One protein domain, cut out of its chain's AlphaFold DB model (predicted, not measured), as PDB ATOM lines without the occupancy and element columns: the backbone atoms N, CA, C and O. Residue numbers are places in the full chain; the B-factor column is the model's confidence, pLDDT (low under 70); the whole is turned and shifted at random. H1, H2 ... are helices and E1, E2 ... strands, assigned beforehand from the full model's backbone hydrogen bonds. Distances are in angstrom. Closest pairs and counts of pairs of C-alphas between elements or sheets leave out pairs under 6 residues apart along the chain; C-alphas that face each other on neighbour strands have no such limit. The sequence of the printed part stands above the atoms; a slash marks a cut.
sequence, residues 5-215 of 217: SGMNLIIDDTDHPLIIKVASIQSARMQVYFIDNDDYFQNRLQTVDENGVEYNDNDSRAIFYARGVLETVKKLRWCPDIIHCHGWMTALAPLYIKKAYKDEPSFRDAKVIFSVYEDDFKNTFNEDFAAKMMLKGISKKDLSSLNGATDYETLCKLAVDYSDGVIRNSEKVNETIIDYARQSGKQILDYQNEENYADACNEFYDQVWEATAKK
ATOM      1  N   SER A   5    -119.057  -1.271  17.539       58.78
ATOM      2  CA  SER A   5    -119.356  -0.558  16.288       58.78
ATOM      3  C   SER A   5    -120.850  -0.627  15.971       58.78
ATOM      4  O   SER A   5    -121.453  -1.683  16.156       58.78
ATOM      5  N   GLY A   6    -121.425   0.465  15.458       67.06
ATOM      6  CA  GLY A   6    -122.827   0.525  15.012       67.06
ATOM      7  C   GLY A   6    -123.690   1.585  15.703       67.06
ATOM      8  O   GLY A   6    -124.912   1.464  15.687       67.06
ATOM      9  N   MET A   7    -123.078   2.587  16.338       83.50
ATOM     10  CA  MET A   7    -123.773   3.769  16.852       83.50
ATOM     11  C   MET A   7    -123.392   4.982  16.007       83.50
ATOM     12  O   MET A   7    -122.223   5.136  15.660       83.50
ATOM     13  N   ASN A   8    -124.369   5.836  15.720       85.81
ATOM     14  CA  ASN A   8    -124.150   7.122  15.070       85.81
ATOM     15  C   ASN A   8    -124.445   8.242  16.064       85.81
ATOM     16  O   ASN A   8    -125.343   8.121  16.904       85.81
ATOM     17  N   LEU A   9    -123.686   9.326  15.964       87.75
ATOM     18  CA  LEU A   9    -123.958  10.576  16.655       87.75
ATOM     19  C   LEU A   9    -124.438  11.594  15.628       87.75
ATOM     20  O   LEU A   9    -123.721  11.892  14.681       87.75
ATOM     21  N   ILE A  10    -125.632  12.137  15.848       86.12
ATOM     22  CA  ILE A  10    -126.169  13.215  15.014       86.12
ATOM     23  C   ILE A  10    -125.594  14.538  15.505       86.12
ATOM     24  O   ILE A  10    -125.865  14.910  16.651       86.12
ATOM     25  N   ILE A  11    -124.833  15.242  14.674       85.38
ATOM     26  CA  ILE A  11    -124.321  16.595  14.926       85.38
ATOM     27  C   ILE A  11    -124.700  17.439  13.716       85.38
ATOM     28  O   ILE A  11    -124.432  17.028  12.596       85.38
ATOM     29  N   ASP A  12    -125.348  18.583  13.947       83.62
ATOM     30  CA  ASP A  12    -125.793  19.483  12.871       83.62
ATOM     31  C   ASP A  12    -126.590  18.750  11.771       83.62
ATOM     32  O   ASP A  12    -126.249  18.760  10.590       83.62
ATOM     33  N   ASP A  13    -127.601  17.982  12.201       82.94
ATOM     34  CA  ASP A  13    -128.459  17.134  11.357       82.94
ATOM     35  C   ASP A  13    -127.722  16.096  10.480       82.94
ATOM     36  O   ASP A  13    -128.326  15.464   9.610       82.94
ATOM     37  N   THR A  14    -126.436  15.856  10.750       86.56
ATOM     38  CA  THR A  14    -125.588  14.900  10.035       86.56
ATOM     39  C   THR A  14    -125.230  13.717  10.932       86.56
ATOM     40  O   THR A  14    -124.841  13.881  12.088       86.56
ATOM     41  N   ASP A  15    -125.372  12.499  10.404       90.94
ATOM     42  CA  ASP A  15    -125.006  11.261  11.095       90.94
ATOM     43  C   ASP A  15    -123.505  10.979  10.971       90.94
ATOM     44  O   ASP A  15    -123.001  10.727   9.876       90.94
ATOM     45  N   HIS A  16    -122.810  10.916  12.106       91.44
ATOM     46  CA  HIS A  16    -121.393  10.567  12.165       91.44
ATOM     47  C   HIS A  16    -121.185   9.209  12.852       91.44
ATOM     48  O   HIS A  16    -121.639   9.023  13.990       91.44
ATOM     49  N   PRO A  17    -120.490   8.243  12.220       92.75
ATOM     50  CA  PRO A  17    -120.255   6.933  12.819       92.75
ATOM     51  C   PRO A  17    -119.309   7.036  14.019       92.75
ATOM     52  O   PRO A  17    -118.210   7.581  13.916       92.75
ATOM     53  N   LEU A  18    -119.719   6.466  15.153       93.06
ATOM     54  CA  LEU A  18    -118.897   6.345  16.354       93.06
ATOM     55  C   LEU A  18    -118.123   5.025  16.334       93.06
ATOM     56  O   LEU A  18    -118.705   3.937  16.410       93.06
ATOM     57  N   ILE A  19    -116.797   5.124  16.269       93.19
ATOM     58  CA  ILE A  19    -115.890   3.982  16.362       93.19
ATOM     59  C   ILE A  19    -115.267   3.983  17.754       93.19
ATOM     60  O   ILE A  19    -114.598   4.929  18.154       93.19
ATOM     61  N   ILE A  20    -115.454   2.887  18.490       93.12
ATOM     62  CA  ILE A  20    -114.841   2.698  19.806       93.12
ATOM     63  C   ILE A  20    -113.768   1.621  19.682       93.12
ATOM     64  O   ILE A  20    -114.060   0.462  19.356       93.12
ATOM     65  N   LYS A  21    -112.515   1.995  19.949       92.62
ATOM     66  CA  LYS A  21    -111.391   1.052  20.059       92.62
ATOM     67  C   LYS A  21    -111.045   0.868  21.533       92.62
ATOM     68  O   LYS A  21    -111.139   1.807  22.311       92.62
ATOM     69  N   VAL A  22    -110.639  -0.341  21.916       93.06
ATOM     70  CA  VAL A  22    -110.342  -0.675  23.317       93.06
ATOM     71  C   VAL A  22    -108.945  -1.265  23.427       93.06
ATOM     72  O   VAL A  22    -108.599  -2.180  22.672       93.06
ATOM     73  N   ALA A  23    -108.180  -0.766  24.392       94.25
ATOM     74  CA  ALA A  23    -106.907  -1.315  24.832       94.25
ATOM     75  C   ALA A  23    -106.908  -1.509  26.355       94.25
ATOM     76  O   ALA A  23    -107.681  -0.889  27.079       94.25
ATOM     77  N   SER A  24    -106.021  -2.370  26.845       94.88
ATOM     78  CA  SER A  24    -105.862  -2.628  28.276       94.88
ATOM     79  C   SER A  24    -104.396  -2.534  28.672       94.88
ATOM     80  O   SER A  24    -103.564  -3.231  28.086       94.88
ATOM     81  N   ILE A  25    -104.092  -1.748  29.700       94.69
ATOM     82  CA  ILE A  25    -102.769  -1.688  30.322       94.69
ATOM     83  C   ILE A  25    -102.792  -2.609  31.540       94.69
ATOM     84  O   ILE A  25    -103.264  -2.241  32.615       94.69
ATOM     85  N   GLN A  26    -102.325  -3.844  31.353       93.06
ATOM     86  CA  GLN A  26    -102.487  -4.917  32.341       93.06
ATOM     87  C   GLN A  26    -101.777  -4.632  33.670       93.06
ATOM     88  O   GLN A  26    -102.353  -4.889  34.724       93.06
ATOM     89  N   SER A  27    -100.567  -4.067  33.629       95.00
ATOM     90  CA  SER A  27     -99.783  -3.733  34.828       95.00
ATOM     91  C   SER A  27    -100.492  -2.724  35.734       95.00
ATOM     92  O   SER A  27    -100.444  -2.867  36.950       95.00
ATOM     93  N   ALA A  28    -101.198  -1.757  35.142       92.19
ATOM     94  CA  ALA A  28    -101.973  -0.737  35.847       92.19
ATOM     95  C   ALA A  28    -103.454  -1.119  36.040       92.19
ATOM     96  O   ALA A  28    -104.224  -0.335  36.582       92.19
ATOM     97  N   ARG A  29    -103.877  -2.301  35.559       93.75
ATOM     98  CA  ARG A  29    -105.287  -2.737  35.506       93.75
ATOM     99  C   ARG A  29    -106.224  -1.694  34.876       93.75
ATOM    100  O   ARG A  29    -107.397  -1.615  35.227       93.75
ATOM    101  N   MET A  30    -105.716  -0.928  33.911       94.56
ATOM    102  CA  MET A  30    -106.432   0.190  33.301       94.56
ATOM    103  C   MET A  30    -107.018  -0.209  31.945       94.56
ATOM    104  O   MET A  30    -106.338  -0.821  31.119       94.56
ATOM    105  N   GLN A  31    -108.279   0.151  31.707       94.50
ATOM    106  CA  GLN A  31    -108.911   0.067  30.389       94.50
ATOM    107  C   GLN A  31    -108.841   1.433  29.715       94.50
ATOM    108  O   GLN A  31    -109.134   2.448  30.338       94.50
ATOM    109  N   VAL A  32    -108.467   1.446  28.440       95.44
ATOM    110  CA  VAL A  32    -108.360   2.657  27.627       95.44
ATOM    111  C   VAL A  32    -109.312   2.520  26.450       95.44
ATOM    112  O   VAL A  32    -109.226   1.565  25.673       95.44
ATOM    113  N   TYR A  33    -110.220   3.482  26.329       95.06
ATOM    114  CA  TYR A  33    -111.183   3.570  25.241       95.06
ATOM    115  C   TYR A  33    -110.805   4.746  24.352       95.06
ATOM    116  O   TYR A  33    -110.621   5.859  24.837       95.06
ATOM    117  N   PHE A  34    -110.699   4.495  23.055       94.81
ATOM    118  CA  PHE A  34    -110.462   5.526  22.056       94.81
ATOM    119  C   PHE A  34    -111.769   5.795  21.328       94.81
ATOM    120  O   PHE A  34    -112.385   4.862  20.801       94.81
ATOM    121  N   ILE A  35    -112.158   7.064  21.308       94.81
ATOM    122  CA  ILE A  35    -113.241   7.578  20.479       94.81
ATOM    123  C   ILE A  35    -112.642   7.960  19.135       94.81
ATOM    124  O   ILE A  35    -111.677   8.717  19.084       94.81
ATOM    125  N   ASP A  36    -113.189   7.394  18.070       94.06
ATOM    126  CA  ASP A  36    -112.655   7.536  16.727       94.06
ATOM    127  C   ASP A  36    -113.778   7.753  15.706       94.06
ATOM    128  O   ASP A  36    -114.931   7.356  15.916       94.06
ATOM    129  N   ASN A  37    -113.424   8.426  14.620       94.19
ATOM    130  CA  ASN A  37    -114.284   8.787  13.507       94.19
ATOM    131  C   ASN A  37    -113.404   9.229  12.335       94.19
ATOM    132  O   ASN A  37    -112.507  10.063  12.503       94.19
ATOM    133  N   ASP A  38    -113.690   8.672  11.160       91.75
ATOM    134  CA  ASP A  38    -112.864   8.867   9.970       91.75
ATOM    135  C   ASP A  38    -112.885  10.329   9.481       91.75
ATOM    136  O   ASP A  38    -111.867  10.829   9.014       91.75
ATOM    137  N   ASP A  39    -113.992  11.056   9.671       90.81
ATOM    138  CA  ASP A  39    -114.117  12.456   9.238       90.81
ATOM    139  C   ASP A  39    -113.421  13.431  10.206       90.81
ATOM    140  O   ASP A  39    -112.805  14.413   9.789       90.81
ATOM    141  N   TYR A  40    -113.499  13.167  11.515       93.81
ATOM    142  CA  TYR A  40    -113.062  14.108  12.550       93.81
ATOM    143  C   TYR A  40    -111.620  13.918  13.031       93.81
ATOM    144  O   TYR A  40    -110.984  14.901  13.436       93.81
ATOM    145  N   PHE A  41    -111.092  12.691  13.035       94.38
ATOM    146  CA  PHE A  41    -109.812  12.394  13.700       94.38
ATOM    147  C   PHE A  41    -108.765  11.736  12.801       94.38
ATOM    148  O   PHE A  41    -107.576  11.776  13.129       94.38
ATOM    149  N   GLN A  42    -109.153  11.159  11.663       93.62
ATOM    150  CA  GLN A  42    -108.200  10.483  10.788       93.62
ATOM    151  C   GLN A  42    -107.210  11.478  10.160       93.62
ATOM    152  O   GLN A  42    -107.605  12.456   9.533       93.62
ATOM    153  N   ASN A  43    -105.907  11.193  10.290       91.69
ATOM    154  CA  ASN A  43    -104.807  12.002   9.739       91.69
ATOM    155  C   ASN A  43    -104.836  13.482  10.165       91.69
ATOM    156  O   ASN A  43    -104.444  14.362   9.402       91.69
ATOM    157  N   ARG A  44    -105.315  13.759  11.380       94.19
ATOM    158  CA  ARG A  44    -105.407  15.108  11.944       94.19
ATOM    159  C   ARG A  44    -104.732  15.164  13.308       94.19
ATOM    160  O   ARG A  44    -104.801  14.210  14.080       94.19
ATOM    161  N   LEU A  45    -104.104  16.296  13.620       93.25
ATOM    162  CA  LEU A  45    -103.652  16.592  14.985       93.25
ATOM    163  C   LEU A  45    -104.834  17.101  15.832       93.25
ATOM    164  O   LEU A  45    -105.968  17.211  15.358       93.25
ATOM    165  N   GLN A  46    -104.583  17.415  17.103       89.88
ATOM    166  CA  GLN A  46    -105.637  17.808  18.040       89.88
ATOM    167  C   GLN A  46    -106.303  19.139  17.664       89.88
ATOM    168  O   GLN A  46    -107.503  19.148  17.416       89.88
ATOM    169  N   THR A  47    -105.549  20.241  17.596       92.62
ATOM    170  CA  THR A  47    -106.118  21.599  17.440       92.62
ATOM    171  C   THR A  47    -105.820  22.220  16.075       92.62
ATOM    172  O   THR A  47    -106.692  22.863  15.491       92.62
ATOM    173  N   VAL A  48    -104.603  22.018  15.568       94.50
ATOM    174  CA  VAL A  48    -104.070  22.640  14.344       94.50
ATOM    175  C   VAL A  48    -103.641  21.599  13.315       94.50
ATOM    176  O   VAL A  48    -103.396  20.446  13.658       94.50
ATOM    177  N   ASP A  49    -103.543  21.981  12.050       94.69
ATOM    178  CA  ASP A  49    -102.908  21.174  11.012       94.69
ATOM    179  C   ASP A  49    -101.374  21.174  11.126       94.69
ATOM    180  O   ASP A  49    -100.781  21.787  12.019       94.69
ATOM    181  N   GLU A  50    -100.712  20.469  10.209       95.00
ATOM    182  CA  GLU A  50     -99.246  20.385  10.140       95.00
ATOM    183  C   GLU A  50     -98.570  21.752   9.909       95.00
ATOM    184  O   GLU A  50     -97.375  21.899  10.168       95.00
ATOM    185  N   ASN A  51     -99.325  22.760   9.460       95.56
ATOM    186  CA  ASN A  51     -98.861  24.127   9.230       95.56
ATOM    187  C   ASN A  51     -99.171  25.067  10.409       95.56
ATOM    188  O   ASN A  51     -98.843  26.253  10.346       95.56
ATOM    189  N   GLY A  52     -99.800  24.566  11.478       93.62
ATOM    190  CA  GLY A  52    -100.193  25.363  12.638       93.62
ATOM    191  C   GLY A  52    -101.499  26.146  12.459       93.62
ATOM    192  O   GLY A  52    -101.757  27.065  13.236       93.62
ATOM    193  N   VAL A  53    -102.321  25.808  11.459       95.62
ATOM    194  CA  VAL A  53    -103.630  26.433  11.215       95.62
ATOM    195  C   VAL A  53    -104.721  25.654  11.943       95.62
ATOM    196  O   VAL A  53    -104.831  24.442  11.787       95.62
ATOM    197  N   GLU A  54    -105.542  26.331  12.745       95.44
ATOM    198  CA  GLU A  54    -106.632  25.675  13.478       95.44
ATOM    199  C   GLU A  54    -107.711  25.134  12.545       95.44
ATOM    200  O   GLU A  54    -108.101  25.785  11.575       95.44
ATOM    201  N   TYR A  55    -108.221  23.944  12.860       94.94
ATOM    202  CA  TYR A  55    -109.318  23.367  12.097       94.94
ATOM    203  C   TYR A  55    -110.627  24.120  12.364       94.94
ATOM    204  O   TYR A  55    -111.044  24.284  13.512       94.94
ATOM    205  N   ASN A  56    -111.319  24.505  11.290       93.06
ATOM    206  CA  ASN A  56    -112.599  25.223  11.358       93.06
ATOM    207  C   ASN A  56    -113.727  24.419  12.031       93.06
ATOM    208  O   ASN A  56    -114.721  25.003  12.455       93.06
ATOM    209  N   ASP A  57    -113.584  23.093  12.105       93.75
ATOM    210  CA  ASP A  57    -114.546  22.156  12.691       93.75
ATOM    211  C   ASP A  57    -114.153  21.680  14.104       93.75
ATOM    212  O   ASP A  57    -114.709  20.703  14.605       93.75
ATOM    213  N   ASN A  58    -113.201  22.347  14.775       94.94
ATOM    214  CA  ASN A  58    -112.815  22.025  16.159       94.94
ATOM    215  C   ASN A  58    -114.007  22.021  17.131       94.94
ATOM    216  O   ASN A  58    -114.045  21.210  18.058       94.94
ATOM    217  N   ASP A  59    -114.998  22.874  16.879       94.19
ATOM    218  CA  ASP A  59    -116.255  22.944  17.619       94.19
ATOM    219  C   ASP A  59    -117.035  21.613  17.561       94.19
ATOM    220  O   ASP A  59    -117.425  21.035  18.580       94.19
ATOM    221  N   SER A  60    -117.187  21.076  16.358       95.19
ATOM    222  CA  SER A  60    -117.928  19.861  16.041       95.19
ATOM    223  C   SER A  60    -117.160  18.623  16.496       95.19
ATOM    224  O   SER A  60    -117.751  17.694  17.046       95.19
ATOM    225  N   ARG A  61    -115.825  18.646  16.378       95.19
ATOM    226  CA  ARG A  61    -114.926  17.601  16.892       95.19
ATOM    227  C   ARG A  61    -115.013  17.475  18.412       95.19
ATOM    228  O   ARG A  61    -115.115  16.356  18.916       95.19
ATOM    229  N   ALA A  62    -115.044  18.593  19.141       95.69
ATOM    230  CA  ALA A  62    -115.219  18.591  20.594       95.69
ATOM    231  C   ALA A  62    -116.603  18.058  21.005       95.69
ATOM    232  O   ALA A  62    -116.705  17.230  21.915       95.69
ATOM    233  N   ILE A  63    -117.669  18.461  20.300       96.12
ATOM    234  CA  ILE A  63    -119.025  17.928  20.519       96.12
ATOM    235  C   ILE A  63    -119.056  16.415  20.276       96.12
ATOM    236  O   ILE A  63    -119.588  15.674  21.110       96.12
ATOM    237  N   PHE A  64    -118.478  15.953  19.165       96.56
ATOM    238  CA  PHE A  64    -118.416  14.536  18.820       96.56
ATOM    239  C   PHE A  64    -117.649  13.739  19.869       96.56
ATOM    240  O   PHE A  64    -118.151  12.722  20.345       96.56
ATOM    241  N   TYR A  65    -116.470  14.216  20.272       97.00
ATOM    242  CA  TYR A  65    -115.650  13.559  21.283       97.00
ATOM    243  C   TYR A  65    -116.400  13.431  22.612       97.00
ATOM    244  O   TYR A  65    -116.567  12.321  23.122       97.00
ATOM    245  N   ALA A  66    -116.926  14.541  23.142       97.38
ATOM    246  CA  ALA A  66    -117.640  14.543  24.414       97.38
ATOM    247  C   ALA A  66    -118.857  13.605  24.382       97.38
ATOM    248  O   ALA A  66    -119.030  12.773  25.272       97.38
ATOM    249  N   ARG A  67    -119.681  13.672  23.328       96.12
ATOM    250  CA  ARG A  67    -120.850  12.790  23.188       96.12
ATOM    251  C   ARG A  67    -120.458  11.331  22.983       96.12
ATOM    252  O   ARG A  67    -121.089  10.459  23.570       96.12
ATOM    253  N   GLY A  68    -119.411  11.061  22.208       96.12
ATOM    254  CA  GLY A  68    -118.886   9.716  21.985       96.12
ATOM    255  C   GLY A  68    -118.414   9.056  23.273       96.12
ATOM    256  O   GLY A  68    -118.753   7.897  23.521       96.12
ATOM    257  N   VAL A  69    -117.716   9.798  24.138       96.81
ATOM    258  CA  VAL A  69    -117.330   9.320  25.475       96.81
ATOM    259  C   VAL A  69    -118.568   9.003  26.316       96.81
ATOM    260  O   VAL A  69    -118.674   7.897  26.847       96.81
ATOM    261  N   LEU A  70    -119.528   9.929  26.417       96.44
ATOM    262  CA  LEU A  70    -120.702   9.751  27.281       96.44
ATOM    263  C   LEU A  70    -121.603   8.595  26.821       96.44
ATOM    264  O   LEU A  70    -122.013   7.761  27.629       96.44
ATOM    265  N   GLU A  71    -121.851   8.478  25.519       94.94
ATOM    266  CA  GLU A  71    -122.596   7.351  24.954       94.94
ATOM    267  C   GLU A  71    -121.866   6.018  25.170       94.94
ATOM    268  O   GLU A  71    -122.498   5.001  25.468       94.94
ATOM    269  N   THR A  72    -120.530   6.016  25.118       94.50
ATOM    270  CA  THR A  72    -119.720   4.829  25.427       94.50
ATOM    271  C   THR A  72    -119.878   4.408  26.888       94.50
ATOM    272  O   THR A  72    -120.190   3.246  27.158       94.50
ATOM    273  N   VAL A  73    -119.721   5.335  27.839       95.44
ATOM    274  CA  VAL A  73    -119.868   5.060  29.282       95.44
ATOM    275  C   VAL A  73    -121.272   4.524  29.592       95.44
ATOM    276  O   VAL A  73    -121.409   3.483  30.244       95.44
ATOM    277  N   LYS A  74    -122.312   5.158  29.033       93.62
ATOM    278  CA  LYS A  74    -123.708   4.707  29.144       93.62
ATOM    279  C   LYS A  74    -123.906   3.303  28.576       93.62
ATOM    280  O   LYS A  74    -124.549   2.459  29.206       93.62
ATOM    281  N   LYS A  75    -123.345   3.010  27.399       91.12
ATOM    282  CA  LYS A  75    -123.461   1.693  26.747       91.12
ATOM    283  C   LYS A  75    -122.811   0.584  27.569       91.12
ATOM    284  O   LYS A  75    -123.356  -0.518  27.642       91.12
ATOM    285  N   LEU A  76    -121.676   0.889  28.192       91.88
ATOM    286  CA  LEU A  76    -120.966  -0.011  29.096       91.88
ATOM    287  C   LEU A  76    -121.670  -0.165  30.450       91.88
ATOM    288  O   LEU A  76    -121.309  -1.061  31.209       91.88
ATOM    289  N   ARG A  77    -122.676   0.678  30.743       93.25
ATOM    290  CA  ARG A  77    -123.318   0.800  32.062       93.25
ATOM    291  C   ARG A  77    -122.284   1.006  33.165       93.25
ATOM    292  O   ARG A  77    -122.406   0.459  34.258       93.25
ATOM    293  N   TRP A  78    -121.235   1.752  32.840       94.56
ATOM    294  CA  TRP A  78    -120.208   2.103  33.799       94.56
ATOM    295  C   TRP A  78    -120.708   3.295  34.615       94.56
ATOM    296  O   TRP A  78    -121.173   4.278  34.038       94.56
ATOM    297  N   CYS A  79    -120.662   3.174  35.938       96.12
ATOM    298  CA  CYS A  79    -121.023   4.226  36.882       96.12
ATOM    299  C   CYS A  79    -119.745   4.688  37.598       96.12
ATOM    300  O   CYS A  79    -119.384   4.081  38.606       96.12
ATOM    301  N   PRO A  80    -118.997   5.653  37.040       95.62
ATOM    302  CA  PRO A  80    -117.846   6.233  37.719       95.62
ATOM    303  C   PRO A  80    -118.271   7.105  38.906       95.62
ATOM    304  O   PRO A  80    -119.258   7.835  38.824       95.62
ATOM    305  N   ASP A  81    -117.467   7.091  39.967       95.62
ATOM    306  CA  ASP A  81    -117.597   8.034  41.082       95.62
ATOM    307  C   ASP A  81    -117.114   9.436  40.666       95.62
ATOM    308  O   ASP A  81    -117.787  10.444  40.887       95.62
ATOM    309  N   ILE A  82    -115.970   9.498  39.972       97.38
ATOM    310  CA  ILE A  82    -115.355  10.729  39.464       97.38
ATOM    311  C   ILE A  82    -115.185  10.650  37.946       97.38
ATOM    312  O   ILE A  82    -114.683   9.664  37.404       97.38
ATOM    313  N   ILE A  83    -115.546  11.730  37.259       98.19
ATOM    314  CA  ILE A  83    -115.264  11.968  35.844       98.19
ATOM    315  C   ILE A  83    -114.341  13.179  35.747       98.19
ATOM    316  O   ILE A  83    -114.757  14.312  35.987       98.19
ATOM    317  N   HIS A  84    -113.089  12.946  35.365       98.50
ATOM    318  CA  HIS A  84    -112.103  14.004  35.181       98.50
ATOM    319  C   HIS A  84    -111.971  14.369  33.694       98.50
ATOM    320  O   HIS A  84    -111.544  13.567  32.863       98.50
ATOM    321  N   CYS A  85    -112.377  15.589  33.361       98.44
ATOM    322  CA  CYS A  85    -112.329  16.190  32.035       98.44
ATOM    323  C   CYS A  85    -111.011  16.963  31.858       98.44
ATOM    324  O   CYS A  85    -110.754  17.926  32.580       98.44
ATOM    325  N   HIS A  86    -110.179  16.548  30.902       97.12
ATOM    326  CA  HIS A  86    -108.874  17.155  30.638       97.12
ATOM    327  C   HIS A  86    -108.906  18.095  29.425       97.12
ATOM    328  O   HIS A  86    -109.008  17.643  28.283       97.12
ATOM    329  N   GLY A  87    -108.773  19.401  29.673       95.56
ATOM    330  CA  GLY A  87    -108.576  20.415  28.639       95.56
ATOM    331  C   GLY A  87    -109.800  20.695  27.765       95.56
ATOM    332  O   GLY A  87    -110.857  20.066  27.881       95.56
ATOM    333  N   TRP A  88    -109.649  21.665  26.860       95.44
ATOM    334  CA  TRP A  88    -110.766  22.282  26.133       95.44
ATOM    335  C   TRP A  88    -111.603  21.306  25.297       95.44
ATOM    336  O   TRP A  88    -112.818  21.465  25.216       95.44
ATOM    337  N   MET A  89    -110.996  20.251  24.737       95.06
ATOM    338  CA  MET A  89    -111.715  19.243  23.939       95.06
ATOM    339  C   MET A  89    -112.808  18.534  24.761       95.06
ATOM    340  O   MET A  89    -113.778  18.013  24.214       95.06
ATOM    341  N   THR A  90    -112.671  18.533  26.091       96.88
ATOM    342  CA  THR A  90    -113.622  17.933  27.036       96.88
ATOM    343  C   THR A  90    -114.495  18.950  27.764       96.88
ATOM    344  O   THR A  90    -115.371  18.548  28.524       96.88
ATOM    345  N   ALA A  91    -114.321  20.252  27.518       96.75
ATOM    346  CA  ALA A  91    -114.991  21.327  28.255       96.75
ATOM    347  C   ALA A  91    -116.531  21.285  28.167       96.75
ATOM    348  O   ALA A  91    -117.228  21.841  29.012       96.75
ATOM    349  N   LEU A  92    -117.080  20.576  27.178       96.00
ATOM    350  CA  LEU A  92    -118.521  20.361  27.023       96.00
ATOM    351  C   LEU A  92    -119.072  19.208  27.868       96.00
ATOM    352  O   LEU A  92    -120.269  19.171  28.162       96.00
ATOM    353  N   ALA A  93    -118.224  18.253  28.251       98.12
ATOM    354  CA  ALA A  93    -118.650  17.077  28.997       98.12
ATOM    355  C   ALA A  93    -119.306  17.434  30.346       98.12
ATOM    356  O   ALA A  93    -120.377  16.881  30.605       98.12
ATOM    357  N   PRO A  94    -118.792  18.385  31.162       98.44
ATOM    358  CA  PRO A  94    -119.451  18.790  32.405       98.44
ATOM    359  C   PRO A  94    -120.899  19.251  32.212       98.44
ATOM    360  O   PRO A  94    -121.800  18.761  32.898       98.44
ATOM    361  N   LEU A  95    -121.153  20.125  31.230       98.19
ATOM    362  CA  LEU A  95    -122.507  20.578  30.895       98.19
ATOM    363  C   LEU A  95    -123.403  19.390  30.526       98.19
ATOM    364  O   LEU A  95    -124.511  19.259  31.053       98.19
ATOM    365  N   TYR A  96    -122.938  18.520  29.625       98.31
ATOM    366  CA  TYR A  96    -123.720  17.363  29.199       98.31
ATOM    367  C   TYR A  96    -124.057  16.451  30.379       98.31
ATOM    368  O   TYR A  96    -125.228  16.110  30.555       98.31
ATOM    369  N   ILE A  97    -123.073  16.122  31.218       98.25
ATOM    370  CA  ILE A  97    -123.242  15.275  32.404       98.25
ATOM    371  C   ILE A  97    -124.299  15.865  33.342       98.25
ATOM    372  O   ILE A  97    -125.262  15.186  33.692       98.25
ATOM    373  N   LYS A  98    -124.178  17.149  33.700       97.56
ATOM    374  CA  LYS A  98    -125.058  17.788  34.690       97.56
ATOM    375  C   LYS A  98    -126.440  18.173  34.157       97.56
ATOM    376  O   LYS A  98    -127.313  18.533  34.950       97.56
ATOM    377  N   LYS A  99    -126.666  18.130  32.839       97.62
ATOM    378  CA  LYS A  99    -127.925  18.591  32.226       97.62
ATOM    379  C   LYS A  99    -128.594  17.542  31.361       97.62
ATOM    380  O   LYS A  99    -129.699  17.116  31.689       97.62
ATOM    381  N   ALA A 100    -127.945  17.119  30.284       97.12
ATOM    382  CA  ALA A 100    -128.521  16.159  29.347       97.12
ATOM    383  C   ALA A 100    -128.547  14.730  29.917       97.12
ATOM    384  O   ALA A 100    -129.500  13.994  29.680       97.12
ATOM    385  N   TYR A 101    -127.537  14.361  30.711       96.75
ATOM    386  CA  TYR A 101    -127.358  13.012  31.259       96.75
ATOM    387  C   TYR A 101    -127.597  12.932  32.773       96.75
ATOM    388  O   TYR A 101    -127.336  11.901  33.382       96.75
ATOM    389  N   LYS A 102    -128.134  13.985  33.396       95.56
ATOM    390  CA  LYS A 102    -128.267  14.075  34.861       95.56
ATOM    391  C   LYS A 102    -129.101  12.954  35.496       95.56
ATOM    392  O   LYS A 102    -128.895  12.627  36.654       95.56
ATOM    393  N   ASP A 103    -130.056  12.395  34.751       94.75
ATOM    394  CA  ASP A 103    -130.965  11.344  35.229       94.75
ATOM    395  C   ASP A 103    -130.502   9.942  34.781       94.75
ATOM    396  O   ASP A 103    -131.132   8.935  35.110       94.75
ATOM    397  N   GLU A 104    -129.408   9.855  34.016       95.69
ATOM    398  CA  GLU A 104    -128.840   8.587  33.564       95.69
ATOM    399  C   GLU A 104    -128.068   7.927  34.716       95.69
ATOM    400  O   GLU A 104    -127.180   8.562  35.292       95.69
ATOM    401  N   PRO A 105    -128.327   6.644  35.043       95.19
ATOM    402  CA  PRO A 105    -127.694   5.973  36.182       95.19
ATOM    403  C   PRO A 105    -126.161   5.998  36.171       95.19
ATOM    404  O   PRO A 105    -125.546   6.028  37.229       95.19
ATOM    405  N   SER A 106    -125.552   6.004  34.982       95.88
ATOM    406  CA  SER A 106    -124.099   6.106  34.809       95.88
ATOM    407  C   SER A 106    -123.505   7.436  35.276       95.88
ATOM    408  O   SER A 106    -122.314   7.493  35.544       95.88
ATOM    409  N   PHE A 107    -124.297   8.505  35.341       96.94
ATOM    410  CA  PHE A 107    -123.789   9.869  35.508       96.94
ATOM    411  C   PHE A 107    -124.421  10.628  36.668       96.94
ATOM    412  O   PHE A 107    -123.809  11.567  37.167       96.94
ATOM    413  N   ARG A 108    -125.628  10.233  37.091       94.44
ATOM    414  CA  ARG A 108    -126.431  10.938  38.097       94.44
ATOM    415  C   ARG A 108    -125.646  11.274  39.364       94.44
ATOM    416  O   ARG A 108    -125.735  12.396  39.852       94.44
ATOM    417  N   ASP A 109    -124.873  10.311  39.855       94.19
ATOM    418  CA  ASP A 109    -124.185  10.418  41.143       94.19
ATOM    419  C   ASP A 109    -122.700  10.823  40.981       94.19
ATOM    420  O   ASP A 109    -122.034  11.163  41.961       94.19
ATOM    421  N   ALA A 110    -122.196  10.866  39.740       96.38
ATOM    422  CA  ALA A 110    -120.799  11.152  39.429       96.38
ATOM    423  C   ALA A 110    -120.427  12.619  39.707       96.38
ATOM    424  O   ALA A 110    -121.163  13.562  39.365       96.38
ATOM    425  N   LYS A 111    -119.235  12.832  40.276       97.38
ATOM    426  CA  LYS A 111    -118.632  14.167  40.363       97.38
ATOM    427  C   LYS A 111    -117.802  14.454  39.132       97.38
ATOM    428  O   LYS A 111    -117.200  13.559  38.547       97.38
ATOM    429  N   VAL A 112    -117.779  15.716  38.738       98.44
ATOM    430  CA  VAL A 112    -117.072  16.173  37.549       98.44
ATOM    431  C   VAL A 112    -115.937  17.089  37.960       98.44
ATOM    432  O   VAL A 112    -116.149  18.068  38.666       98.44
ATOM    433  N   ILE A 113    -114.735  16.788  37.493       98.69
ATOM    434  CA  ILE A 113    -113.558  17.633  37.679       98.69
ATOM    435  C   ILE A 113    -113.104  18.116  36.311       98.69
ATOM    436  O   ILE A 113    -113.126  17.344  35.355       98.69
ATOM    437  N   PHE A 114    -112.697  19.377  36.211       98.75
ATOM    438  CA  PHE A 114    -112.184  19.949  34.971       98.75
ATOM    439  C   PHE A 114    -110.765  20.489  35.150       98.75
ATOM    440  O   PHE A 114    -110.516  21.320  36.021       98.75
ATOM    441  N   SER A 115    -109.843  20.027  34.309       97.94
ATOM    442  CA  SER A 115    -108.464  20.507  34.261       97.94
ATOM    443  C   SER A 115    -108.281  21.576  33.191       97.94
ATOM    444  O   SER A 115    -108.551  21.334  32.011       97.94
ATOM    445  N   VAL A 116    -107.751  22.726  33.605       97.50
ATOM    446  CA  VAL A 116    -107.341  23.833  32.733       97.50
ATOM    447  C   VAL A 116    -105.847  23.701  32.430       97.50
ATOM    448  O   VAL A 116    -105.052  23.465  33.341       97.50
ATOM    449  N   TYR A 117    -105.475  23.869  31.163       95.44
ATOM    450  CA  TYR A 117    -104.098  23.770  30.667       95.44
ATOM    451  C   TYR A 117    -103.621  25.113  30.094       95.44
ATOM    452  O   TYR A 117    -104.414  26.044  29.960       95.44
ATOM    453  N   GLU A 118    -102.327  25.206  29.780       91.75
ATOM    454  CA  GLU A 118    -101.728  26.352  29.071       91.75
ATOM    455  C   GLU A 118    -102.214  26.468  27.618       91.75
ATOM    456  O   GLU A 118    -102.251  27.562  27.062       91.75
ATOM    457  N   ASP A 119    -102.550  25.330  27.001       79.94
ATOM    458  CA  ASP A 119    -102.894  25.265  25.585       79.94
ATOM    459  C   ASP A 119    -104.308  25.782  25.317       79.94
ATOM    460  O   ASP A 119    -105.318  25.099  25.534       79.94
ATOM    461  N   ASP A 120    -104.335  26.973  24.735       79.56
ATOM    462  CA  ASP A 120    -105.536  27.652  24.285       79.56
ATOM    463  C   ASP A 120    -105.663  27.500  22.763       79.56
ATOM    464  O   ASP A 120    -104.701  27.701  22.010       79.56
ATOM    465  N   PHE A 121    -106.867  27.192  22.280       89.94
ATOM    466  CA  PHE A 121    -107.187  27.512  20.892       89.94
ATOM    467  C   PHE A 121    -107.347  29.036  20.768       89.94
ATOM    468  O   PHE A 121    -107.814  29.712  21.686       89.94
ATOM    469  N   LYS A 122    -106.923  29.589  19.637       90.44
ATOM    470  CA  LYS A 122    -106.757  31.026  19.404       90.44
ATOM    471  C   LYS A 122    -107.925  31.624  18.637       90.44
ATOM    472  O   LYS A 122    -108.240  32.793  18.843       90.44
ATOM    473  N   ASN A 123    -108.552  30.855  17.748       92.25
ATOM    474  CA  ASN A 123    -109.720  31.304  17.004       92.25
ATOM    475  C   ASN A 123    -111.004  30.972  17.754       92.25
ATOM    476  O   ASN A 123    -111.130  29.943  18.402       92.25
ATOM    477  N   THR A 124    -112.011  31.818  17.620       93.00
ATOM    478  CA  THR A 124    -113.331  31.533  18.179       93.00
ATOM    479  C   THR A 124    -114.028  30.404  17.422       93.00
ATOM    480  O   THR A 124    -113.941  30.335  16.195       93.00
ATOM    481  N   PHE A 125    -114.807  29.588  18.128       92.75
ATOM    482  CA  PHE A 125    -115.788  28.706  17.499       92.75
ATOM    483  C   PHE A 125    -116.882  29.502  16.785       92.75
ATOM    484  O   PHE A 125    -117.145  30.665  17.107       92.75
ATOM    485  N   ASN A 126    -117.526  28.840  15.824       86.88
ATOM    486  CA  ASN A 126    -118.573  29.413  14.988       86.88
ATOM    487  C   ASN A 126    -119.774  29.897  15.823       86.88
ATOM    488  O   ASN A 126    -120.077  29.355  16.885       86.88
ATOM    489  N   GLU A 127    -120.498  30.906  15.335       89.00
ATOM    490  CA  GLU A 127    -121.644  31.496  16.054       89.00
ATOM    491  C   GLU A 127    -122.813  30.514  16.264       89.00
ATOM    492  O   GLU A 127    -123.634  30.693  17.164       89.00
ATOM    493  N   ASP A 128    -122.887  29.461  15.450       89.62
ATOM    494  CA  ASP A 128    -123.878  28.389  15.554       89.62
ATOM    495  C   ASP A 128    -123.511  27.319  16.602       89.62
ATOM    496  O   ASP A 128    -124.306  26.415  16.870       89.62
ATOM    497  N   PHE A 129    -122.345  27.429  17.246       92.06
ATOM    498  CA  PHE A 129    -121.837  26.451  18.206       92.06
ATOM    499  C   PHE A 129    -122.826  26.148  19.338       92.06
ATOM    500  O   PHE A 129    -123.113  24.983  19.627       92.06
ATOM    501  N   ALA A 130    -123.424  27.183  19.933       92.00
ATOM    502  CA  ALA A 130    -124.415  27.012  20.993       92.00
ATOM    503  C   ALA A 130    -125.647  26.217  20.517       92.00
ATOM    504  O   ALA A 130    -126.230  25.459  21.292       92.00
ATOM    505  N   ALA A 131    -126.035  26.349  19.244       91.50
ATOM    506  CA  ALA A 131    -127.127  25.572  18.668       91.50
ATOM    507  C   ALA A 131    -126.733  24.097  18.488       91.50
ATOM    508  O   ALA A 131    -127.511  23.220  18.868       91.50
ATOM    509  N   LYS A 132    -125.509  23.817  18.012       92.19
ATOM    510  CA  LYS A 132    -124.969  22.451  17.848       92.19
ATOM    511  C   LYS A 132    -124.887  21.671  19.167       92.19
ATOM    512  O   LYS A 132    -124.963  20.443  19.168       92.19
ATOM    513  N   MET A 133    -124.747  22.372  20.292       91.19
ATOM    514  CA  MET A 133    -124.689  21.776  21.631       91.19
ATOM    515  C   MET A 133    -126.052  21.383  22.215       91.19
ATOM    516  O   MET A 133    -126.113  20.733  23.261       91.19
ATOM    517  N   MET A 134    -127.160  21.794  21.598       92.88
ATOM    518  CA  MET A 134    -128.485  21.579  22.170       92.88
ATOM    519  C   MET A 134    -128.850  20.091  22.200       92.88
ATOM    520  O   MET A 134    -128.956  19.426  21.174       92.88
ATOM    521  N   LEU A 135    -129.130  19.590  23.402       93.00
ATOM    522  CA  LEU A 135    -129.694  18.265  23.650       93.00
ATOM    523  C   LEU A 135    -130.893  18.385  24.590       93.00
ATOM    524  O   LEU A 135    -131.049  19.371  25.317       93.00
ATOM    525  N   LYS A 136    -131.741  17.350  24.623       93.12
ATOM    526  CA  LYS A 136    -132.825  17.265  25.610       93.12
ATOM    527  C   LYS A 136    -132.240  17.419  27.021       93.12
ATOM    528  O   LYS A 136    -131.355  16.666  27.403       93.12
ATOM    529  N   GLY A 137    -132.755  18.383  27.784       94.56
ATOM    530  CA  GLY A 137    -132.284  18.704  29.139       94.56
ATOM    531  C   GLY A 137    -131.402  19.955  29.227       94.56
ATOM    532  O   GLY A 137    -131.274  20.508  30.317       94.56
ATOM    533  N   ILE A 138    -130.870  20.444  28.103       96.25
ATOM    534  CA  ILE A 138    -130.145  21.720  28.020       96.25
ATOM    535  C   ILE A 138    -131.113  22.806  27.560       96.25
ATOM    536  O   ILE A 138    -131.839  22.648  26.577       96.25
ATOM    537  N   SER A 139    -131.148  23.916  28.288       95.12
ATOM    538  CA  SER A 139    -131.961  25.086  27.972       95.12
ATOM    539  C   SER A 139    -131.098  26.242  27.469       95.12
ATOM    540  O   SER A 139    -129.906  26.315  27.747       95.12
ATOM    541  N   LYS A 140    -131.715  27.227  26.806       91.56
ATOM    542  CA  LYS A 140    -131.013  28.457  26.390       91.56
ATOM    543  C   LYS A 140    -130.381  29.218  27.560       91.56
ATOM    544  O   LYS A 140    -129.390  29.906  27.369       91.56
ATOM    545  N   LYS A 141    -130.948  29.096  28.766       93.31
ATOM    546  CA  LYS A 141    -130.384  29.706  29.977       93.31
ATOM    547  C   LYS A 141    -129.052  29.061  30.359       93.31
ATOM    548  O   LYS A 141    -128.175  29.742  30.862       93.31
ATOM    549  N   ASP A 142    -128.903  27.768  30.100       94.38
ATOM    550  CA  ASP A 142    -127.684  27.028  30.420       94.38
ATOM    551  C   ASP A 142    -126.513  27.418  29.510       94.38
ATOM    552  O   ASP A 142    -125.365  27.210  29.884       94.38
ATOM    553  N   LEU A 143    -126.822  28.004  28.347       93.00
ATOM    554  CA  LEU A 143    -125.877  28.478  27.335       93.00
ATOM    555  C   LEU A 143    -125.838  30.008  27.233       93.00
ATOM    556  O   LEU A 143    -125.316  30.540  26.261       93.00
ATOM    557  N   SER A 144    -126.400  30.747  28.198       89.62
ATOM    558  CA  SER A 144    -126.521  32.209  28.087       89.62
ATOM    559  C   SER A 144    -125.184  32.954  28.092       89.62
ATOM    560  O   SER A 144    -125.150  34.140  27.773       89.62
ATOM    561  N   SER A 145    -124.101  32.289  28.498       86.69
ATOM    562  CA  SER A 145    -122.730  32.797  28.387       86.69
ATOM    563  C   SER A 145    -122.183  32.710  26.958       86.69
ATOM    564  O   SER A 145    -121.298  33.486  26.611       86.69
ATOM    565  N   LEU A 146    -122.737  31.835  26.110       88.12
ATOM    566  CA  LEU A 146    -122.336  31.641  24.715       88.12
ATOM    567  C   LEU A 146    -123.114  32.595  23.793       88.12
ATOM    568  O   LEU A 146    -124.026  32.189  23.070       88.12
ATOM    569  N   ASN A 147    -122.787  33.888  23.845       78.44
ATOM    570  CA  ASN A 147    -123.396  34.895  22.973       78.44
ATOM    571  C   ASN A 147    -122.505  35.155  21.750       78.44
ATOM    572  O   ASN A 147    -121.610  35.994  21.803       78.44
ATOM    573  N   GLY A 148    -122.783  34.459  20.645       81.75
ATOM    574  CA  GLY A 148    -122.028  34.583  19.395       81.75
ATOM    575  C   GLY A 148    -120.798  33.676  19.357       81.75
ATOM    576  O   GLY A 148    -120.835  32.548  19.852       81.75
ATOM    577  N   ALA A 149    -119.722  34.158  18.736       84.50
ATOM    578  CA  ALA A 149    -118.485  33.401  18.594       84.50
ATOM    579  C   ALA A 149    -117.877  33.091  19.976       84.50
ATOM    580  O   ALA A 149    -117.747  33.976  20.820       84.50
ATOM    581  N   THR A 150    -117.539  31.825  20.221       93.00
ATOM    582  CA  THR A 150    -117.089  31.356  21.545       93.00
ATOM    583  C   THR A 150    -115.572  31.221  21.569       93.00
ATOM    584  O   THR A 150    -115.014  30.439  20.802       93.00
ATOM    585  N   ASP A 151    -114.902  31.963  22.449       94.50
ATOM    586  CA  ASP A 151    -113.464  31.825  22.691       94.50
ATOM    587  C   ASP A 151    -113.144  30.762  23.760       94.50
ATOM    588  O   ASP A 151    -114.030  30.204  24.419       94.50
ATOM    589  N   TYR A 152    -111.853  30.466  23.920       95.25
ATOM    590  CA  TYR A 152    -111.356  29.483  24.883       95.25
ATOM    591  C   TYR A 152    -111.762  29.811  26.320       95.25
ATOM    592  O   TYR A 152    -112.225  28.937  27.053       95.25
ATOM    593  N   GLU A 153    -111.635  31.077  26.721       95.44
ATOM    594  CA  GLU A 153    -111.966  31.504  28.077       95.44
ATOM    595  C   GLU A 153    -113.449  31.270  28.385       95.44
ATOM    596  O   GLU A 153    -113.786  30.709  29.430       95.44
ATOM    597  N   THR A 154    -114.334  31.646  27.463       95.56
ATOM    598  CA  THR A 154    -115.784  31.468  27.596       95.56
ATOM    599  C   THR A 154    -116.154  29.989  27.675       95.56
ATOM    600  O   THR A 154    -116.948  29.598  28.536       95.56
ATOM    601  N   LEU A 155    -115.548  29.146  26.831       96.44
ATOM    602  CA  LEU A 155    -115.768  27.701  26.857       96.44
ATOM    603  C   LEU A 155    -115.328  27.079  28.192       96.44
ATOM    604  O   LEU A 155    -116.054  26.277  28.782       96.44
ATOM    605  N   CYS A 156    -114.154  27.455  28.693       97.19
ATOM    606  CA  CYS A 156    -113.628  26.934  29.950       97.19
ATOM    607  C   CYS A 156    -114.433  27.423  31.161       97.19
ATOM    608  O   CYS A 156    -114.682  26.639  32.074       97.19
ATOM    609  N   LYS A 157    -114.908  28.674  31.168       97.19
ATOM    610  CA  LYS A 157    -115.824  29.177  32.208       97.19
ATOM    611  C   LYS A 157    -117.134  28.388  32.243       97.19
ATOM    612  O   LYS A 157    -117.585  28.014  33.322       97.19
ATOM    613  N   LEU A 158    -117.682  28.041  31.077       97.56
ATOM    614  CA  LEU A 158    -118.839  27.148  30.999       97.56
ATOM    615  C   LEU A 158    -118.530  25.769  31.607       97.56
ATOM    616  O   LEU A 158    -119.342  25.231  32.352       97.56
ATOM    617  N   ALA A 159    -117.356  25.192  31.337       98.06
ATOM    618  CA  ALA A 159    -116.953  23.925  31.954       98.06
ATOM    619  C   ALA A 159    -116.862  24.030  33.487       98.06
ATOM    620  O   ALA A 159    -117.345  23.147  34.200       98.06
ATOM    621  N   VAL A 160    -116.287  25.125  33.997       98.31
ATOM    622  CA  VAL A 160    -116.203  25.437  35.433       98.31
ATOM    623  C   VAL A 160    -117.590  25.489  36.079       98.31
ATOM    624  O   VAL A 160    -117.785  24.873  37.130       98.31
ATOM    625  N   ASP A 161    -118.572  26.147  35.454       97.88
ATOM    626  CA  ASP A 161    -119.940  26.264  35.986       97.88
ATOM    627  C   ASP A 161    -120.555  24.902  36.331       97.88
ATOM    628  O   ASP A 161    -121.165  24.735  37.395       97.88
ATOM    629  N   TYR A 162    -120.321  23.902  35.477       97.88
ATOM    630  CA  TYR A 162    -120.881  22.554  35.596       97.88
ATOM    631  C   TYR A 162    -119.931  21.519  36.222       97.88
ATOM    632  O   TYR A 162    -120.269  20.334  36.266       97.88
ATOM    633  N   SER A 163    -118.778  21.942  36.741       98.25
ATOM    634  CA  SER A 163    -117.826  21.059  37.431       98.25
ATOM    635  C   SER A 163    -117.949  21.172  38.955       98.25
ATOM    636  O   SER A 163    -118.325  22.215  39.484       98.25
ATOM    637  N   ASP A 164    -117.644  20.102  39.679       98.12
ATOM    638  CA  ASP A 164    -117.604  20.050  41.148       98.12
ATOM    639  C   ASP A 164    -116.224  20.465  41.702       98.12
ATOM    640  O   ASP A 164    -116.130  20.983  42.816       98.12
ATOM    641  N   GLY A 165    -115.166  20.305  40.899       98.19
ATOM    642  CA  GLY A 165    -113.808  20.770  41.190       98.19
ATOM    643  C   GLY A 165    -113.055  21.186  39.926       98.19
ATOM    644  O   GLY A 165    -113.408  20.781  38.815       98.19
ATOM    645  N   VAL A 166    -112.024  22.010  40.092       98.62
ATOM    646  CA  VAL A 166    -111.173  22.507  39.002       98.62
ATOM    647  C   VAL A 166    -109.709  22.255  39.344       98.62
ATOM    648  O   VAL A 166    -109.307  22.415  40.491       98.62
ATOM    649  N   ILE A 167    -108.898  21.880  38.362       98.44
ATOM    650  CA  ILE A 167    -107.453  21.708  38.540       98.44
ATOM    651  C   ILE A 167    -106.720  22.662  37.602       98.44
ATOM    652  O   ILE A 167    -106.997  22.713  36.400       98.44
ATOM    653  N   ARG A 168    -105.761  23.414  38.144       97.56
ATOM    654  CA  ARG A 168    -104.759  24.129  37.352       97.56
ATOM    655  C   ARG A 168    -103.685  23.123  36.948       97.56
ATOM    656  O   ARG A 168    -102.790  22.825  37.731       97.56
ATOM    657  N   ASN A 169    -103.769  22.593  35.733       95.75
ATOM    658  CA  ASN A 169    -102.926  21.475  35.309       95.75
ATOM    659  C   ASN A 169    -101.610  21.892  34.633       95.75
ATOM    660  O   ASN A 169    -100.790  21.037  34.304       95.75
ATOM    661  N   SER A 170    -101.399  23.193  34.436       95.56
ATOM    662  CA  SER A 170    -100.163  23.762  33.896       95.56
ATOM    663  C   SER A 170     -99.631  24.858  34.816       95.56
ATOM    664  O   SER A 170    -100.396  25.566  35.480       95.56
ATOM    665  N   GLU A 171     -98.307  25.028  34.839       93.75
ATOM    666  CA  GLU A 171     -97.666  26.092  35.619       93.75
ATOM    667  C   GLU A 171     -98.165  27.468  35.172       93.75
ATOM    668  O   GLU A 171     -98.365  28.354  35.999       93.75
ATOM    669  N   LYS A 172     -98.444  27.636  33.877       94.50
ATOM    670  CA  LYS A 172     -99.065  28.827  33.303       94.50
ATOM    671  C   LYS A 172    -100.408  28.444  32.702       94.50
ATOM    672  O   LYS A 172    -100.495  27.502  31.931       94.50
ATOM    673  N   VAL A 173    -101.450  29.171  33.075       94.81
ATOM    674  CA  VAL A 173    -102.800  29.053  32.513       94.81
ATOM    675  C   VAL A 173    -103.384  30.456  32.384       94.81
ATOM    676  O   VAL A 173    -102.862  31.400  32.984       94.81
ATOM    677  N   ASN A 174    -104.488  30.606  31.657       94.38
ATOM    678  CA  ASN A 174    -105.267  31.839  31.712       94.38
ATOM    679  C   ASN A 174    -105.856  32.023  33.132       94.38
ATOM    680  O   ASN A 174    -106.829  31.369  33.516       94.38
ATOM    681  N   GLU A 175    -105.252  32.924  33.914       94.50
ATOM    682  CA  GLU A 175    -105.635  33.200  35.309       94.50
ATOM    683  C   GLU A 175    -107.082  33.687  35.442       94.50
ATOM    684  O   GLU A 175    -107.715  33.423  36.460       94.50
ATOM    685  N   THR A 176    -107.663  34.299  34.404       96.12
ATOM    686  CA  THR A 176    -109.072  34.717  34.417       96.12
ATOM    687  C   THR A 176    -110.014  33.526  34.620       96.12
ATOM    688  O   THR A 176    -111.062  33.664  35.251       96.12
ATOM    689  N   ILE A 177    -109.653  32.341  34.115       96.94
ATOM    690  CA  ILE A 177    -110.437  31.110  34.287       96.94
ATOM    691  C   ILE A 177    -110.317  30.604  35.728       96.94
ATOM    692  O   ILE A 177    -111.320  30.234  36.342       96.94
ATOM    693  N   ILE A 178    -109.104  30.616  36.287       97.25
ATOM    694  CA  ILE A 178    -108.860  30.168  37.663       97.25
ATOM    695  C   ILE A 178    -109.531  31.112  38.662       97.25
ATOM    696  O   ILE A 178    -110.215  30.661  39.580       97.25
ATOM    697  N   ASP A 179    -109.417  32.421  38.459       97.38
ATOM    698  CA  ASP A 179    -110.074  33.419  39.297       97.38
ATOM    699  C   ASP A 179    -111.597  33.316  39.210       97.38
ATOM    700  O   ASP A 179    -112.280  33.419  40.231       97.38
ATOM    701  N   TYR A 180    -112.139  33.028  38.024       97.94
ATOM    702  CA  TYR A 180    -113.560  32.740  37.863       97.94
ATOM    703  C   TYR A 180    -113.996  31.502  38.660       97.94
ATOM    704  O   TYR A 180    -115.017  31.542  39.354       97.94
ATOM    705  N   ALA A 181    -113.209  30.422  38.631       97.56
ATOM    706  CA  ALA A 181    -113.476  29.226  39.428       97.56
ATOM    707  C   ALA A 181    -113.458  29.521  40.937       97.56
ATOM    708  O   ALA A 181    -114.361  29.077  41.655       97.56
ATOM    709  N   ARG A 182    -112.499  30.335  41.411       96.25
ATOM    710  CA  ARG A 182    -112.413  30.767  42.821       96.25
ATOM    711  C   ARG A 182    -113.647  31.569  43.224       96.25
ATOM    712  O   ARG A 182    -114.268  31.279  44.244       96.25
ATOM    713  N   GLN A 183    -114.033  32.549  42.408       97.50
ATOM    714  CA  GLN A 183    -115.202  33.402  42.654       97.50
ATOM    715  C   GLN A 183    -116.519  32.618  42.634       97.50
ATOM    716  O   GLN A 183    -117.450  32.953  43.363       97.50
ATOM    717  N   SER A 184    -116.575  31.542  41.849       95.44
ATOM    718  CA  SER A 184    -117.721  30.630  41.774       95.44
ATOM    719  C   SER A 184    -117.790  29.641  42.948       95.44
ATOM    720  O   SER A 184    -118.697  28.808  42.999       95.44
ATOM    721  N   GLY A 185    -116.841  29.707  43.891       95.25
ATOM    722  CA  GLY A 185    -116.792  28.853  45.078       95.25
ATOM    723  C   GLY A 185    -116.451  27.393  44.781       95.25
ATOM    724  O   GLY A 185    -116.801  26.514  45.571       95.25
ATOM    725  N   LYS A 186    -115.819  27.112  43.634       95.38
ATOM    726  CA  LYS A 186    -115.379  25.760  43.274       95.38
ATOM    727  C   LYS A 186    -114.149  25.377  44.093       95.38
ATOM    728  O   LYS A 186    -113.320  26.227  44.415       95.38
ATOM    729  N   GLN A 187    -114.023  24.091  44.407       96.38
ATOM    730  CA  GLN A 187    -112.774  23.555  44.946       96.38
ATOM    731  C   GLN A 187    -111.713  23.592  43.847       96.38
ATOM    732  O   GLN A 187    -112.023  23.277  42.694       96.38
ATOM    733  N   ILE A 188    -110.491  23.992  44.197       97.69
ATOM    734  CA  ILE A 188    -109.395  24.126  43.236       97.69
ATOM    735  C   ILE A 188    -108.156  23.419  43.756       97.69
ATOM    736  O   ILE A 188    -107.738  23.670  44.886       97.69
ATOM    737  N   LEU A 189    -107.556  22.594  42.903       98.25
ATOM    738  CA  LEU A 189    -106.185  22.138  43.068       98.25
ATOM    739  C   LEU A 189    -105.269  23.036  42.232       98.25
ATOM    740  O   LEU A 189    -105.375  23.075  41.002       98.25
ATOM    741  N   ASP A 190    -104.388  23.776  42.902       97.50
ATOM    742  CA  ASP A 190    -103.337  24.540  42.229       97.50
ATOM    743  C   ASP A 190    -102.282  23.596  41.624       97.50
ATOM    744  O   ASP A 190    -102.194  22.420  41.983       97.50
ATOM    745  N   TYR A 191    -101.468  24.130  40.712       97.44
ATOM    746  CA  TYR A 191    -100.470  23.371  39.959       97.44
ATOM    747  C   TYR A 191     -99.560  22.523  40.854       97.44
ATOM    748  O   TYR A 191     -99.010  23.003  41.846       97.44
ATOM    749  N   GLN A 192     -99.374  21.271  40.443       97.69
ATOM    750  CA  GLN A 192     -98.483  20.304  41.068       97.69
ATOM    751  C   GLN A 192     -97.426  19.879  40.056       97.69
ATOM    752  O   GLN A 192     -97.725  19.696  38.875       97.69
ATOM    753  N   ASN A 193     -96.192  19.703  40.520       95.69
ATOM    754  CA  ASN A 193     -95.135  19.132  39.693       95.69
ATOM    755  C   ASN A 193     -95.390  17.636  39.421       95.69
ATOM    756  O   ASN A 193     -96.212  17.001  40.081       95.69
ATOM    757  N   GLU A 194     -94.655  17.062  38.470       93.25
ATOM    758  CA  GLU A 194     -94.833  15.663  38.051       93.25
ATOM    759  C   GLU A 194     -94.647  14.649  39.190       93.25
ATOM    760  O   GLU A 194     -95.304  13.610  39.189       93.25
ATOM    761  N   GLU A 195     -93.791  14.951  40.170       95.69
ATOM    762  CA  GLU A 195     -93.512  14.063  41.305       95.69
ATOM    763  C   GLU A 195     -94.718  13.934  42.245       95.69
ATOM    764  O   GLU A 195     -95.020  12.835  42.702       95.69
ATOM    765  N   ASN A 196     -95.432  15.036  42.490       95.38
ATOM    766  CA  ASN A 196     -96.537  15.090  43.454       95.38
ATOM    767  C   ASN A 196     -97.923  15.000  42.799       95.38
ATOM    768  O   ASN A 196     -98.926  14.835  43.495       95.38
ATOM    769  N   TYR A 197     -98.006  15.135  41.472       95.00
ATOM    770  CA  TYR A 197     -99.269  15.298  40.750       95.00
ATOM    771  C   TYR A 197    -100.276  14.172  41.015       95.00
ATOM    772  O   TYR A 197    -101.454  14.445  41.247       95.00
ATOM    773  N   ALA A 198     -99.825  12.914  41.002       94.88
ATOM    774  CA  ALA A 198    -100.708  11.766  41.189       94.88
ATOM    775  C   ALA A 198    -101.333  11.741  42.592       94.88
ATOM    776  O   ALA A 198    -102.548  11.581  42.716       94.88
ATOM    777  N   ASP A 199    -100.521  11.946  43.629       97.69
ATOM    778  CA  ASP A 199    -100.977  11.930  45.020       97.69
ATOM    779  C   ASP A 199    -101.907  13.112  45.305       97.69
ATOM    780  O   ASP A 199    -103.003  12.926  45.829       97.69
ATOM    781  N   ALA A 200    -101.539  14.309  44.845       98.00
ATOM    782  CA  ALA A 200    -102.366  15.499  44.998       98.00
ATOM    783  C   ALA A 200    -103.713  15.389  44.261       98.00
ATOM    784  O   ALA A 200    -104.738  15.828  44.782       98.00
ATOM    785  N   CYS A 201    -103.744  14.777  43.070       97.50
ATOM    786  CA  CYS A 201    -105.003  14.500  42.378       97.50
ATOM    787  C   CYS A 201    -105.871  13.513  43.158       97.50
ATOM    788  O   CYS A 201    -107.068  13.747  43.275       97.50
ATOM    789  N   ASN A 202    -105.291  12.440  43.706       96.75
ATOM    790  CA  ASN A 202    -106.041  11.467  44.503       96.75
ATOM    791  C   ASN A 202    -106.664  12.125  45.743       96.75
ATOM    792  O   ASN A 202    -107.865  11.993  45.962       96.75
ATOM    793  N   GLU A 203    -105.882  12.905  46.493       98.00
ATOM    794  CA  GLU A 203    -106.390  13.656  47.647       98.00
ATOM    795  C   GLU A 203    -107.494  14.641  47.244       98.00
ATOM    796  O   GLU A 203    -108.504  14.781  47.936       98.00
ATOM    797  N   PHE A 204    -107.336  15.315  46.104       98.25
ATOM    798  CA  PHE A 204    -108.343  16.238  45.597       98.25
ATOM    799  C   PHE A 204    -109.629  15.525  45.156       98.25
ATOM    800  O   PHE A 204    -110.725  16.041  45.380       98.25
ATOM    801  N   TYR A 205    -109.529  14.330  44.567       97.81
ATOM    802  CA  TYR A 205    -110.694  13.515  44.220       97.81
ATOM    803  C   TYR A 205    -111.494  13.135  45.466       97.81
ATOM    804  O   TYR A 205    -112.716  13.306  45.465       97.81
ATOM    805  N   ASP A 206    -110.818  12.710  46.534       96.81
ATOM    806  CA  ASP A 206    -111.454  12.386  47.814       96.81
ATOM    807  C   ASP A 206    -112.154  13.619  48.413       96.81
ATOM    808  O   ASP A 206    -113.321  13.551  48.804       96.81
ATOM    809  N   GLN A 207    -111.501  14.787  48.392       96.19
ATOM    810  CA  GLN A 207    -112.096  16.049  48.857       96.19
ATOM    811  C   GLN A 207    -113.368  16.425  48.079       96.19
ATOM    812  O   GLN A 207    -114.393  16.784  48.672       96.19
ATOM    813  N   VAL A 208    -113.331  16.333  46.744       96.00
ATOM    814  CA  VAL A 208    -114.489  16.626  45.881       96.00
ATOM    815  C   VAL A 208    -115.628  15.637  46.125       96.00
ATOM    816  O   VAL A 208    -116.795  16.042  46.208       96.00
ATOM    817  N   TRP A 209    -115.301  14.357  46.289       93.62
ATOM    818  CA  TRP A 209    -116.265  13.306  46.588       93.62
ATOM    819  C   TRP A 209    -116.981  13.551  47.926       93.62
ATOM    820  O   TRP A 209    -118.213  13.644  47.975       93.62
ATOM    821  N   GLU A 210    -116.220  13.760  49.004       91.12
ATOM    822  CA  GLU A 210    -116.748  13.928  50.362       91.12
ATOM    823  C   GLU A 210    -117.556  15.216  50.564       91.12
ATOM    824  O   GLU A 210    -118.557  15.221  51.288       91.12
ATOM    825  N   ALA A 211    -117.150  16.322  49.931       82.19
ATOM    826  CA  ALA A 211    -117.811  17.622  50.085       82.19
ATOM    827  C   ALA A 211    -119.289  17.598  49.662       82.19
ATOM    828  O   ALA A 211    -120.079  18.442  50.095       82.19
ATOM    829  N   THR A 212    -119.666  16.639  48.816       64.00
ATOM    830  CA  THR A 212    -121.039  16.515  48.325       64.00
ATOM    831  C   THR A 212    -121.872  15.554  49.166       64.00
ATOM    832  O   THR A 212    -123.048  15.833  49.376       64.00
ATOM    833  N   ALA A 213    -121.269  14.497  49.724       61.41
ATOM    834  CA  ALA A 213    -121.952  13.586  50.648       61.41
ATOM    835  C   ALA A 213    -122.492  14.330  51.886       61.41
ATOM    836  O   ALA A 213    -123.614  14.097  52.317       61.41
ATOM    837  N   LYS A 214    -121.744  15.323  52.388       54.09
ATOM    838  CA  LYS A 214    -122.149  16.167  53.530       54.09
ATOM    839  C   LYS A 214    -123.267  17.177  53.229       54.09
ATOM    840  O   LYS A 214    -123.741  17.828  54.150       54.09
ATOM    841  N   LYS A 215    -123.653  17.378  51.962       52.91
ATOM    842  CA  LYS A 215    -124.792  18.244  51.585       52.91
ATOM    843  C   LYS A 215    -126.120  17.482  51.515       52.91
ATOM    844  O   LYS A 215    -127.160  18.123  51.392       52.91
TER     845      LYS A 215
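Overview. This is residues 5 to 215 of the 217 residues of a protein of Bacteroides pyogenes DSM 20611 = JCM 6294 (UniProt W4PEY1). A four-stranded parallel sheet, E4 to E7, has the long helix H6 along one face, with H2 and H5 over the other and H4 grazing it. H1 packs on H2 and is covered by a second, strongly twisted sheet, whose E2-E3 hairpin sticks out at residues 25 to 30. The printed part has 211 residues, of mixed class, with six named helices and seven strands in the order E1 E2 E3 H1 E4 H2 E5 H3 H4 E6 H5 E7 H6. The sheets run E4 E5 E6 E7, parallel, and E1 E2 E3, antiparallel. The whole is compact and rounded, with a radius of gyration of the C-alphas of 17.0 A and spans of 43 by 38 by 37 A.

Along the chain. The parallel sheet holds E4, residues 82 to 86, E5, 111 to 116, E6, 165 to 168, and E7, 187 to 189. H6, residues 197 to 213, is 24.8 A long and ends at C-alpha 213 (-121.952, 13.586, 50.648). H2 is residues 93 to 100, H4 152 to 161 and H5 175 to 183. H1, residues 58 to 76, is 26.8 A long. E1, residues 7 to 11, begins at C-alpha 7 (-123.773, 3.769, 16.852); E2, 14 to 25, is 34.7 A long and E3, 30 to 36, 19.2 A. H3 is residues 129 to 132.

Arrangement. N 85 and O 113 are 2.8 A apart across E4 and E5, N 116 and O 167 2.9 A across E5 and E6, and N 166 and O 187 2.9 A across E6 and E7. Three right-handed crossovers join these strands in strand-helix-strand units, parallel neighbours with helices between: E4 H2 E5, E5 H3 H4 E6, and E6 H5 E7. H6 is on the sheet at a height of 7.9 A; H2 and H5 are on the opposite face. H4 touches H5 at a shallow tilt of 19 degrees, closest at C-alphas 157 and 177, 6.1 A. H1 touches H2 at a steep tilt of 65 degrees, closest at C-alphas 66 and 93, 5.3 A, and touches H3 with residues 59 to 63 alone. H1 is on the meander E1 E2 E3, each strand the antiparallel neighbour of the one before; N 9 and O 16, and N 23 and O 32, are each 2.9 A apart. Each O i to N i+4 pair is within hydrogen-bond range in H1, H2, H4 and H5, and 11 of 13 in H6; H3 is too short for one.

Size, cuts and confidence. The C-alphas of Asn 51 and Lys 214, the two farthest apart, are separated by 50.7 A. The printed part has no cut. The links E3 to H1, E5 to H3 and H3 to H4 are long. Mean pLDDT of the printed part is 93.3, with residues 5 to 6 and 212 to 215 under 70.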